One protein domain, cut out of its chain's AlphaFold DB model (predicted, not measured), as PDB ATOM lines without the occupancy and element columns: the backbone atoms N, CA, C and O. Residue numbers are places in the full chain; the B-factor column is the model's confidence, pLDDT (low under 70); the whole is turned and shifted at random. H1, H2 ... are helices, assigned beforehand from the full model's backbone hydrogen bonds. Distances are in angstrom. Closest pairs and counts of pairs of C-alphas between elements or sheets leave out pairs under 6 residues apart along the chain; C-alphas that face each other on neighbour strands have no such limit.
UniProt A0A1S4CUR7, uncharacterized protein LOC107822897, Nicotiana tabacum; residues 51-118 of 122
ATOM      1  N   LEU A  51     222.635 224.674 176.023       75.75
ATOM      2  CA  LEU A  51     221.601 223.728 176.474       75.75
ATOM      3  C   LEU A  51     222.165 222.530 177.267       75.75
ATOM      4  O   LEU A  51     221.596 221.447 177.282       75.75
ATOM      5  N   GLY A  52     223.299 222.718 177.948       75.12
ATOM      6  CA  GLY A  52     223.977 221.657 178.697       75.12
ATOM      7  C   GLY A  52     224.894 220.760 177.863       75.12
ATOM      8  O   GLY A  52     225.565 219.917 178.450       75.12
ATOM      9  N   LEU A  53     224.985 220.972 176.547       74.44
ATOM     10  CA  LEU A  53     225.860 220.220 175.649       74.44
ATOM     11  C   LEU A  53     227.079 221.059 175.249       74.44
ATOM     12  O   LEU A  53     226.933 222.259 175.015       74.44
ATOM     13  N   PRO A  54     228.288 220.479 175.178       73.56
ATOM     14  CA  PRO A  54     229.488 221.228 174.822       73.56
ATOM     15  C   PRO A  54     229.377 221.765 173.391       73.56
ATOM     16  O   PRO A  54     229.200 220.993 172.458       73.56
ATOM     17  N   LEU A  55     229.513 223.074 173.179       73.62
ATOM     18  CA  LEU A  55     229.644 223.625 171.831       73.62
ATOM     19  C   LEU A  55     230.954 223.108 171.232       73.62
ATOM     20  O   LEU A  55     232.041 223.526 171.626       73.62
ATOM     21  N   SER A  56     230.836 222.155 170.311       65.69
ATOM     22  CA  SER A  56     231.961 221.426 169.738       65.69
ATOM     23  C   SER A  56     231.988 221.571 168.222       65.69
ATOM     24  O   SER A  56     230.961 221.723 167.556       65.69
ATOM     25  N   SER A  57     233.196 221.481 167.670       62.41
ATOM     26  CA  SER A  57     233.431 221.315 166.235       62.41
ATOM     27  C   SER A  57     233.086 219.904 165.757       62.41
ATOM     28  O   SER A  57     233.017 219.662 164.552       62.41
ATOM     29  N   LYS A  58     232.872 218.970 166.692       67.06
ATOM     30  CA  LYS A  58     232.490 217.579 166.447       67.06
ATOM     31  C   LYS A  58     230.998 217.394 166.692       67.06
ATOM     32  O   LYS A  58     230.423 218.021 167.579       67.06
ATOM     33  N   LYS A  59     230.383 216.494 165.922       70.00
ATOM     34  CA  LYS A  59     229.021 216.033 166.213       70.00
ATOM     35  C   LYS A  59     228.990 215.403 167.601       70.00
ATOM     36  O   LYS A  59     229.896 214.647 167.948       70.00
ATOM     37  N   TRP A  60     227.933 215.691 168.347       74.31
ATOM     38  CA  TRP A  60     227.669 215.027 169.612       74.31
ATOM     39  C   TRP A  60     227.369 213.549 169.395       74.31
ATOM     40  O   TRP A  60     226.713 213.152 168.427       74.31
ATOM     41  N   SER A  61     227.871 212.732 170.310       77.62
ATOM     42  CA  SER A  61     227.522 211.324 170.398       77.62
ATOM     43  C   SER A  61     226.060 211.160 170.816       77.62
ATOM     44  O   SER A  61     225.480 212.013 171.490       77.62
ATOM     45  N   LYS A  62     225.470 210.006 170.479       80.38
ATOM     46  CA  LYS A  62     224.129 209.632 170.955       80.38
ATOM     47  C   LYS A  62     224.021 209.743 172.482       80.38
ATOM     48  O   LYS A  62     222.997 210.178 172.983       80.38
ATOM     49  N   MET A  63     225.082 209.378 173.203       80.62
ATOM     50  CA  MET A  63     225.127 209.439 174.664       80.62
ATOM     51  C   MET A  63     225.052 210.878 175.189       80.62
ATOM     52  O   MET A  63     224.270 211.143 176.095       80.62
ATOM     53  N   GLU A  64     225.813 211.811 174.607       78.69
ATOM     54  CA  GLU A  64     225.752 213.232 174.984       78.69
ATOM     55  C   GLU A  64     224.359 213.805 174.720       78.69
ATOM     56  O   GLU A  64     223.764 214.423 175.599       78.69
ATOM     57  N   CYS A  65     223.790 213.548 173.544       81.75
ATOM     58  CA  CYS A  65     222.471 214.068 173.214       81.75
ATOM     59  C   CYS A  65     221.342 213.424 174.037       81.75
ATOM     60  O   CYS A  65     220.356 214.104 174.326       81.75
ATOM     61  N   GLN A  66     221.480 212.158 174.448       84.88
ATOM     62  CA  GLN A  66     220.500 211.485 175.307       84.88
ATOM     63  C   GLN A  66     220.313 212.235 176.632       84.88
ATOM     64  O   GLN A  66     219.183 212.433 177.054       84.88
ATOM     65  N   GLN A  67     221.388 212.781 177.212       86.25
ATOM     66  CA  GLN A  67     221.300 213.582 178.441       86.25
ATOM     67  C   GLN A  67     220.411 214.826 178.286       86.25
ATOM     68  O   GLN A  67     219.796 215.277 179.252       86.25
ATOM     69  N   LEU A  68     220.357 215.420 177.088       86.44
ATOM     70  CA  LEU A  68     219.459 216.540 176.807       86.44
ATOM     71  C   LEU A  68     218.013 216.063 176.646       86.44
ATOM     72  O   LEU A  68     217.107 216.723 177.154       86.44
ATOM     73  N   ILE A  69     217.799 214.932 175.970       88.25
ATOM     74  CA  ILE A  69     216.463 214.340 175.835       88.25
ATOM     75  C   ILE A  69     215.900 213.989 177.207       88.25
ATOM     76  O   ILE A  69     214.792 214.408 177.514       88.25
ATOM     77  N   ASP A  70     216.684 213.344 178.067       89.12
ATOM     78  CA  ASP A  70     216.248 212.959 179.409       89.12
ATOM     79  C   ASP A  70     215.800 214.186 180.221       89.12
ATOM     80  O   ASP A  70     214.743 214.161 180.848       89.12
ATOM     81  N   LYS A  71     216.529 215.310 180.128       88.75
ATOM     82  CA  LYS A  71     216.139 216.587 180.761       88.75
ATOM     83  C   LYS A  71     214.858 217.184 180.179       88.75
ATOM     84  O   LYS A  71     214.087 217.811 180.905       88.75
ATOM     85  N   ILE A  72     214.641 217.064 178.870       89.06
ATOM     86  CA  ILE A  72     213.398 217.517 178.227       89.06
ATOM     87  C   ILE A  72     212.234 216.659 178.727       89.06
ATOM     88  O   ILE A  72     211.209 217.197 179.151       89.06
ATOM     89  N   THR A  73     212.422 215.344 178.734       89.38
ATOM     90  CA  THR A  73     211.425 214.366 179.159       89.38
ATOM     91  C   THR A  73     211.085 214.540 180.635       89.38
ATOM     92  O   THR A  73     209.904 214.640 180.954       89.38
ATOM     93  N   GLU A  74     212.066 214.741 181.517       89.38
ATOM     94  CA  GLU A  74     211.852 215.062 182.936       89.38
ATOM     95  C   GLU A  74     210.938 216.288 183.113       89.38
ATOM     96  O   GLU A  74     209.906 216.222 183.788       89.38
ATOM     97  N   ARG A  75     211.244 217.399 182.430       89.25
ATOM     98  CA  ARG A  75     210.436 218.628 182.525       89.25
ATOM     99  C   ARG A  75     209.011 218.437 182.012       89.25
ATOM    100  O   ARG A  75     208.083 219.025 182.558       89.25
ATOM    101  N   ILE A  76     208.824 217.612 180.985       89.81
ATOM    102  CA  ILE A  76     207.508 217.339 180.399       89.81
ATOM    103  C   ILE A  76     206.708 216.335 181.250       89.81
ATOM    104  O   ILE A  76     205.491 216.467 181.351       89.81
ATOM    105  N   THR A  77     207.363 215.389 181.931       87.56
ATOM    106  CA  THR A  77     206.701 214.436 182.850       87.56
ATOM    107  C   THR A  77     206.132 215.076 184.116       87.56
ATOM    108  O   THR A  77     205.380 214.428 184.837       87.56
ATOM    109  N   THR A  78     206.406 216.365 184.358       88.69
ATOM    110  CA  THR A  78     205.660 217.156 185.355       88.69
ATOM    111  C   THR A  78     204.157 217.202 185.020       88.69
ATOM    112  O   THR A  78     203.325 217.371 185.908       88.69
ATOM    113  N   PHE A  79     203.794 217.008 183.748       89.00
ATOM    114  CA  PHE A  79     202.415 216.855 183.296       89.00
ATOM    115  C   PHE A  79     202.044 215.373 183.156       89.00
ATOM    116  O   PHE A  79     202.850 214.548 182.722       89.00
ATOM    117  N   VAL A  80     200.785 215.030 183.449       88.31
ATOM    118  CA  VAL A  80     200.260 213.678 183.206       88.31
ATOM    119  C   VAL A  80     200.030 213.504 181.706       88.31
ATOM    120  O   VAL A  80     199.002 213.918 181.170       88.31
ATOM    121  N   LEU A  81     201.002 212.903 181.019       91.00
ATOM    122  CA  LEU A  81     200.941 212.631 179.584       91.00
ATOM    123  C   LEU A  81     200.959 211.126 179.290       91.00
ATOM    124  O   LEU A  81     201.648 210.366 179.975       91.00
ATOM    125  N   PRO A  82     200.258 210.671 178.235       94.50
ATOM    126  CA  PRO A  82     200.364 209.295 177.770       94.50
ATOM    127  C   PRO A  82     201.792 208.939 177.339       94.50
ATOM    128  O   PRO A  82     202.491 209.734 176.709       94.50
ATOM    129  N   GLN A  83     202.191 207.686 177.568       90.31
ATOM    130  CA  GLN A  83     203.506 207.168 177.158       90.31
ATOM    131  C   GLN A  83     203.757 207.267 175.646       90.31
ATOM    132  O   GLN A  83     204.899 207.379 175.209       90.31
ATOM    133  N   SER A  84     202.702 207.250 174.828       93.06
ATOM    134  CA  SER A  84     202.806 207.465 173.380       93.06
ATOM    135  C   SER A  84     203.324 208.863 173.031       93.06
ATOM    136  O   SER A  84     204.097 209.000 172.085       93.06
ATOM    137  N   VAL A  85     202.949 209.883 173.809       93.31
ATOM    138  CA  VAL A  85     203.393 211.268 173.614       93.31
ATOM    139  C   VAL A  85     204.864 211.410 173.990       93.31
ATOM    140  O   VAL A  85     205.634 211.943 173.197       93.31
ATOM    141  N   LEU A  86     205.277 210.868 175.142       90.06
ATOM    142  CA  LEU A  86     206.682 210.900 175.574       90.06
ATOM    143  C   LEU A  86     207.597 210.219 174.546       90.06
ATOM    144  O   LEU A  86     208.582 210.805 174.107       90.06
ATOM    145  N   LYS A  87     207.205 209.038 174.051       90.44
ATOM    146  CA  LYS A  87     207.934 208.336 172.981       90.44
ATOM    147  C   LYS A  87     208.023 209.147 171.685       90.44
ATOM    148  O   LYS A  87     209.031 209.071 170.986       90.44
ATOM    149  N   ALA A  88     206.979 209.900 171.340       91.50
ATOM    150  CA  ALA A  88     206.985 210.753 170.156       91.50
ATOM    151  C   ALA A  88     207.930 211.956 170.316       91.50
ATOM    152  O   ALA A  88     208.622 212.307 169.359       91.50
ATOM    153  N   VAL A  89     207.993 212.554 171.513       90.62
ATOM    154  CA  VAL A  89     208.944 213.629 171.843       90.62
ATOM    155  C   VAL A  89     210.376 213.108 171.767       90.62
ATOM    156  O   VAL A  89     211.166 213.662 171.005       90.62
ATOM    157  N   ASP A  90     210.683 212.005 172.453       88.88
ATOM    158  CA  ASP A  90     212.006 211.367 172.416       88.88
ATOM    159  C   ASP A  90     212.444 211.066 170.980       88.88
ATOM    160  O   ASP A  90     213.566 211.390 170.584       88.88
ATOM    161  N   LYS A  91     211.541 210.492 170.170       88.19
ATOM    162  CA  LYS A  91     211.798 210.200 168.757       88.19
ATOM    163  C   LYS A  91     212.140 211.472 167.984       88.19
ATOM    164  O   LYS A  91     213.152 211.502 167.291       88.19
ATOM    165  N   ARG A  92     211.340 212.530 168.131       88.12
ATOM    166  CA  ARG A  92     211.525 213.779 167.380       88.12
ATOM    167  C   ARG A  92     212.780 214.536 167.807       88.12
ATOM    168  O   ARG A  92     213.489 215.071 166.957       88.12
ATOM    169  N   CYS A  93     213.093 214.542 169.101       85.75
ATOM    170  CA  CYS A  93     214.342 215.089 169.625       85.75
ATOM    171  C   CYS A  93     215.555 214.289 169.128       85.75
ATOM    172  O   CYS A  93     216.533 214.890 168.688       85.75
ATOM    173  N   SER A  94     215.476 212.955 169.131       83.25
ATOM    174  CA  SER A  94     216.546 212.079 168.629       83.25
ATOM    175  C   SER A  94     216.792 212.285 167.135       83.25
ATOM    176  O   SER A  94     217.935 212.427 166.705       83.25
ATOM    177  N   GLU A  95     215.721 212.341 166.342       82.81
ATOM    178  CA  GLU A  95     215.778 212.609 164.902       82.81
ATOM    179  C   GLU A  95     216.408 213.973 164.603       82.81
ATOM    180  O   GLU A  95     217.268 214.072 163.732       82.81
ATOM    181  N   TYR A  96     216.042 215.011 165.356       80.56
ATOM    182  CA  TYR A  96     216.606 216.347 165.182       80.56
ATOM    183  C   TYR A  96     218.090 216.425 165.574       80.56
ATOM    184  O   TYR A  96     218.899 217.016 164.861       80.56
ATOM    185  N   LEU A  97     218.454 215.847 166.723       77.81
ATOM    186  CA  LEU A  97     219.799 215.976 167.283       77.81
ATOM    187  C   LEU A  97     220.816 215.043 166.608       77.81
ATOM    188  O   LEU A  97     221.988 215.403 166.524       77.81
ATOM    189  N   TRP A  98     220.414 213.851 166.148       72.25
ATOM    190  CA  TRP A  98     221.338 212.887 165.527       72.25
ATOM    191  C   TRP A  98     220.695 211.924 164.511       72.25
ATOM    192  O   TRP A  98     221.312 210.915 164.157       72.25
ATOM    193  N   GLY A  99     219.477 212.203 164.034       61.62
ATOM    194  CA  GLY A  99     218.746 211.348 163.099       61.62
ATOM    195  C   GLY A  99     219.524 211.014 161.825       61.62
ATOM    196  O   GLY A  99     220.288 211.817 161.293       61.62
ATOM    197  N   THR A 100     219.314 209.796 161.329       53.50
ATOM    198  CA  THR A 100     220.031 209.171 160.207       53.50
ATOM    199  C   THR A 100     219.549 209.612 158.819       53.50
ATOM    200  O   THR A 100     219.966 209.021 157.829       53.50
ATOM    201  N   SER A 101     218.659 210.606 158.720       53.22
ATOM    202  CA  SER A 101     218.133 211.071 157.430       53.22
ATOM    203  C   SER A 101     219.069 212.099 156.792       53.22
ATOM    204  O   SER A 101     219.451 213.092 157.416       53.22
ATOM    205  N   ASP A 102     219.433 211.854 155.534       52.34
ATOM    206  CA  ASP A 102     220.390 212.651 154.762       52.34
ATOM    207  C   ASP A 102     219.908 214.085 154.464       52.34
ATOM    208  O   ASP A 102     220.722 214.955 154.149       52.34
ATOM    209  N   GLU A 103     218.614 214.370 154.625       53.22
ATOM    210  CA  GLU A 103     217.985 215.599 154.122       53.22
ATOM    211  C   GLU A 103     217.998 216.793 155.098       53.22
ATOM    212  O   GLU A 103     217.674 217.912 154.701       53.22
ATOM    213  N   GLN A 104     218.403 216.626 156.364       48.38
ATOM    214  CA  GLN A 104     218.367 217.720 157.360       48.38
ATOM    215  C   GLN A 104     219.644 217.810 158.207       48.38
ATOM    216  O   GLN A 104     219.622 217.910 159.431       48.38
ATOM    217  N   LYS A 105     220.811 217.824 157.556       51.66
ATOM    218  CA  LYS A 105     222.095 218.081 158.233       51.66
ATOM    219  C   LYS A 105     222.272 219.578 158.521       51.66
ATOM    220  O   LYS A 105     222.882 220.288 157.728       51.66
ATOM    221  N   LYS A 106     221.782 220.068 159.664       51.50
ATOM    222  CA  LYS A 106     222.073 221.436 160.149       51.50
ATOM    223  C   LYS A 106     222.429 221.487 161.637       51.50
ATOM    224  O   LYS A 106     221.899 222.304 162.379       51.50
ATOM    225  N   ILE A 107     223.365 220.651 162.089       57.41
ATOM    226  CA  ILE A 107     224.069 220.975 163.338       57.41
ATOM    227  C   ILE A 107     225.148 221.987 162.962       57.41
ATOM    228  O   ILE A 107     226.096 221.650 162.251       57.41
ATOM    229  N   ALA A 108     224.969 223.234 163.390       54.50
ATOM    230  CA  ALA A 108     225.969 224.280 163.238       54.50
ATOM    231  C   ALA A 108     227.155 223.956 164.158       54.50
ATOM    232  O   ALA A 108     227.176 224.313 165.334       54.50
ATOM    233  N   LEU A 109     228.118 223.205 163.626       61.72
ATOM    234  CA  LEU A 109     229.356 222.882 164.320       61.72
ATOM    235  C   LEU A 109     230.166 224.166 164.489       61.72
ATOM    236  O   LEU A 109     230.480 224.851 163.513       61.72
ATOM    237  N   VAL A 110     230.532 224.483 165.727       59.81
ATOM    238  CA  VAL A 110     231.410 225.619 166.003       59.81
ATOM    239  C   VAL A 110     232.836 225.131 165.812       59.81
ATOM    240  O   VAL A 110     233.367 224.394 166.638       59.81
ATOM    241  N   ALA A 111     233.474 225.507 164.705       56.81
ATOM    242  CA  ALA A 111     234.855 225.131 164.426       56.81
ATOM    243  C   ALA A 111     235.838 225.921 165.310       56.81
ATOM    244  O   ALA A 111     236.598 226.734 164.798       56.81
ATOM    245  N   SER A 112     235.837 225.694 166.628       51.97
ATOM    246  CA  SER A 112     236.663 226.442 167.590       51.97
ATOM    247  C   SER A 112     238.151 226.447 167.212       51.97
ATOM    248  O   SER A 112     238.786 227.489 167.257       51.97
ATOM    249  N   GLU A 113     238.698 225.324 166.732       50.25
ATOM    250  CA  GLU A 113     240.097 225.217 166.271       50.25
ATOM    251  C   GLU A 113     240.394 225.960 164.955       50.25
ATOM    252  O   GLU A 113     241.558 226.159 164.619       50.25
ATOM    253  N   LYS A 114     239.371 226.334 164.172       51.50
ATOM    254  CA  LYS A 114     239.516 227.124 162.932       51.50
ATOM    255  C   LYS A 114     239.202 228.601 163.153       51.50
ATOM    256  O   LYS A 114     239.901 229.448 162.613       51.50
ATOM    257  N   VAL A 115     238.180 228.898 163.957       53.41
ATOM    258  CA  VAL A 115     237.824 230.255 164.401       53.41
ATOM    259  C   VAL A 115     238.956 230.840 165.247       53.41
ATOM    260  O   VAL A 115     239.189 232.044 165.186       53.41
ATOM    261  N   CYS A 116     239.697 229.964 165.940       55.31
ATOM    262  CA  CYS A 116     240.923 230.243 166.669       55.31
ATOM    263  C   CYS A 116     242.228 229.756 165.935       55.31
ATOM    264  O   CYS A 116     243.120 229.275 166.630       55.31
ATOM    265  N   LYS A 117     242.433 229.942 164.592       56.84
ATOM    266  CA  LYS A 117     243.789 230.157 163.937       56.84
ATOM    267  C   LYS A 117     244.225 231.611 163.563       56.84
ATOM    268  O   LYS A 117     243.409 232.328 162.981       56.84
ATOM    269  N   PRO A 118     245.468 232.053 163.894       54.78
ATOM    270  CA  PRO A 118     245.886 233.437 163.679       54.78
ATOM    271  C   PRO A 118     245.742 233.760 162.197       54.78
ATOM    272  O   PRO A 118     246.095 232.936 161.351       54.78
TER     273      PRO A 118
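What this domain is: This is residues 51 to 118 of the 122 residues of the protein "uncharacterized protein LOC107822897" of Nicotiana tabacum (UniProt A0A1S4CUR7). Look first for a hairpin of two helices of 16 residues each, H1 and H2, which run side by side and are joined by a turn at one end; at its open end residues 51 to 61 make a loop before H1, and from the end of H2 residues 99 to 118 lead away as a loose tail that holds the short helix H3. Residues 78 to 84, of which 83 and 84 belong to H2, stick out at the turn. The printed part has 68 residues, with three named helices in the order H1, H2, H3 and no named strand; the class is all helix. It is loose, with a radius of gyration of the C-alphas of 14.8 A, and a rod in outline, spanning 53 by 26 by 15 A.

Where its parts are: Find C-alpha 62 at (224.129, 209.632, 170.955); from there H1, residues 62 to 77, runs 21.6 A. H2, residues 83 to 98, begins at C-alpha 83 at (203.506, 207.168, 177.158) and runs 22.0 A. H3, residues 112 to 115, ends at C-alpha 115 at (237.824, 230.255, 164.401).

How they stand to each other: Compare H1 with H2 and you find a helical hairpin: they touch, closest at the C-alphas of Ile 69 and Asp 90, 6.4 A apart. They run opposite ways at a shallow tilt of 34 degrees, only just short of steep. H3 is apart from both H1 and H2. In H2 every O i to N i+4 pair is within hydrogen-bond range, in H1 11 of 12 are, and H3 is too short for such a pair.

The domain as a whole: The C-alphas of Pro 82 and Pro 118, the two farthest apart, are 53.4 A apart. The printed part has no cut. The link from H1 to H2 is tight, and that from H2 to H3, residues 99 to 111, is long. In the B-factor column, residues 56 to 58 and 99 to 118 are under 70; the mean pLDDT of the printed part is 75.0.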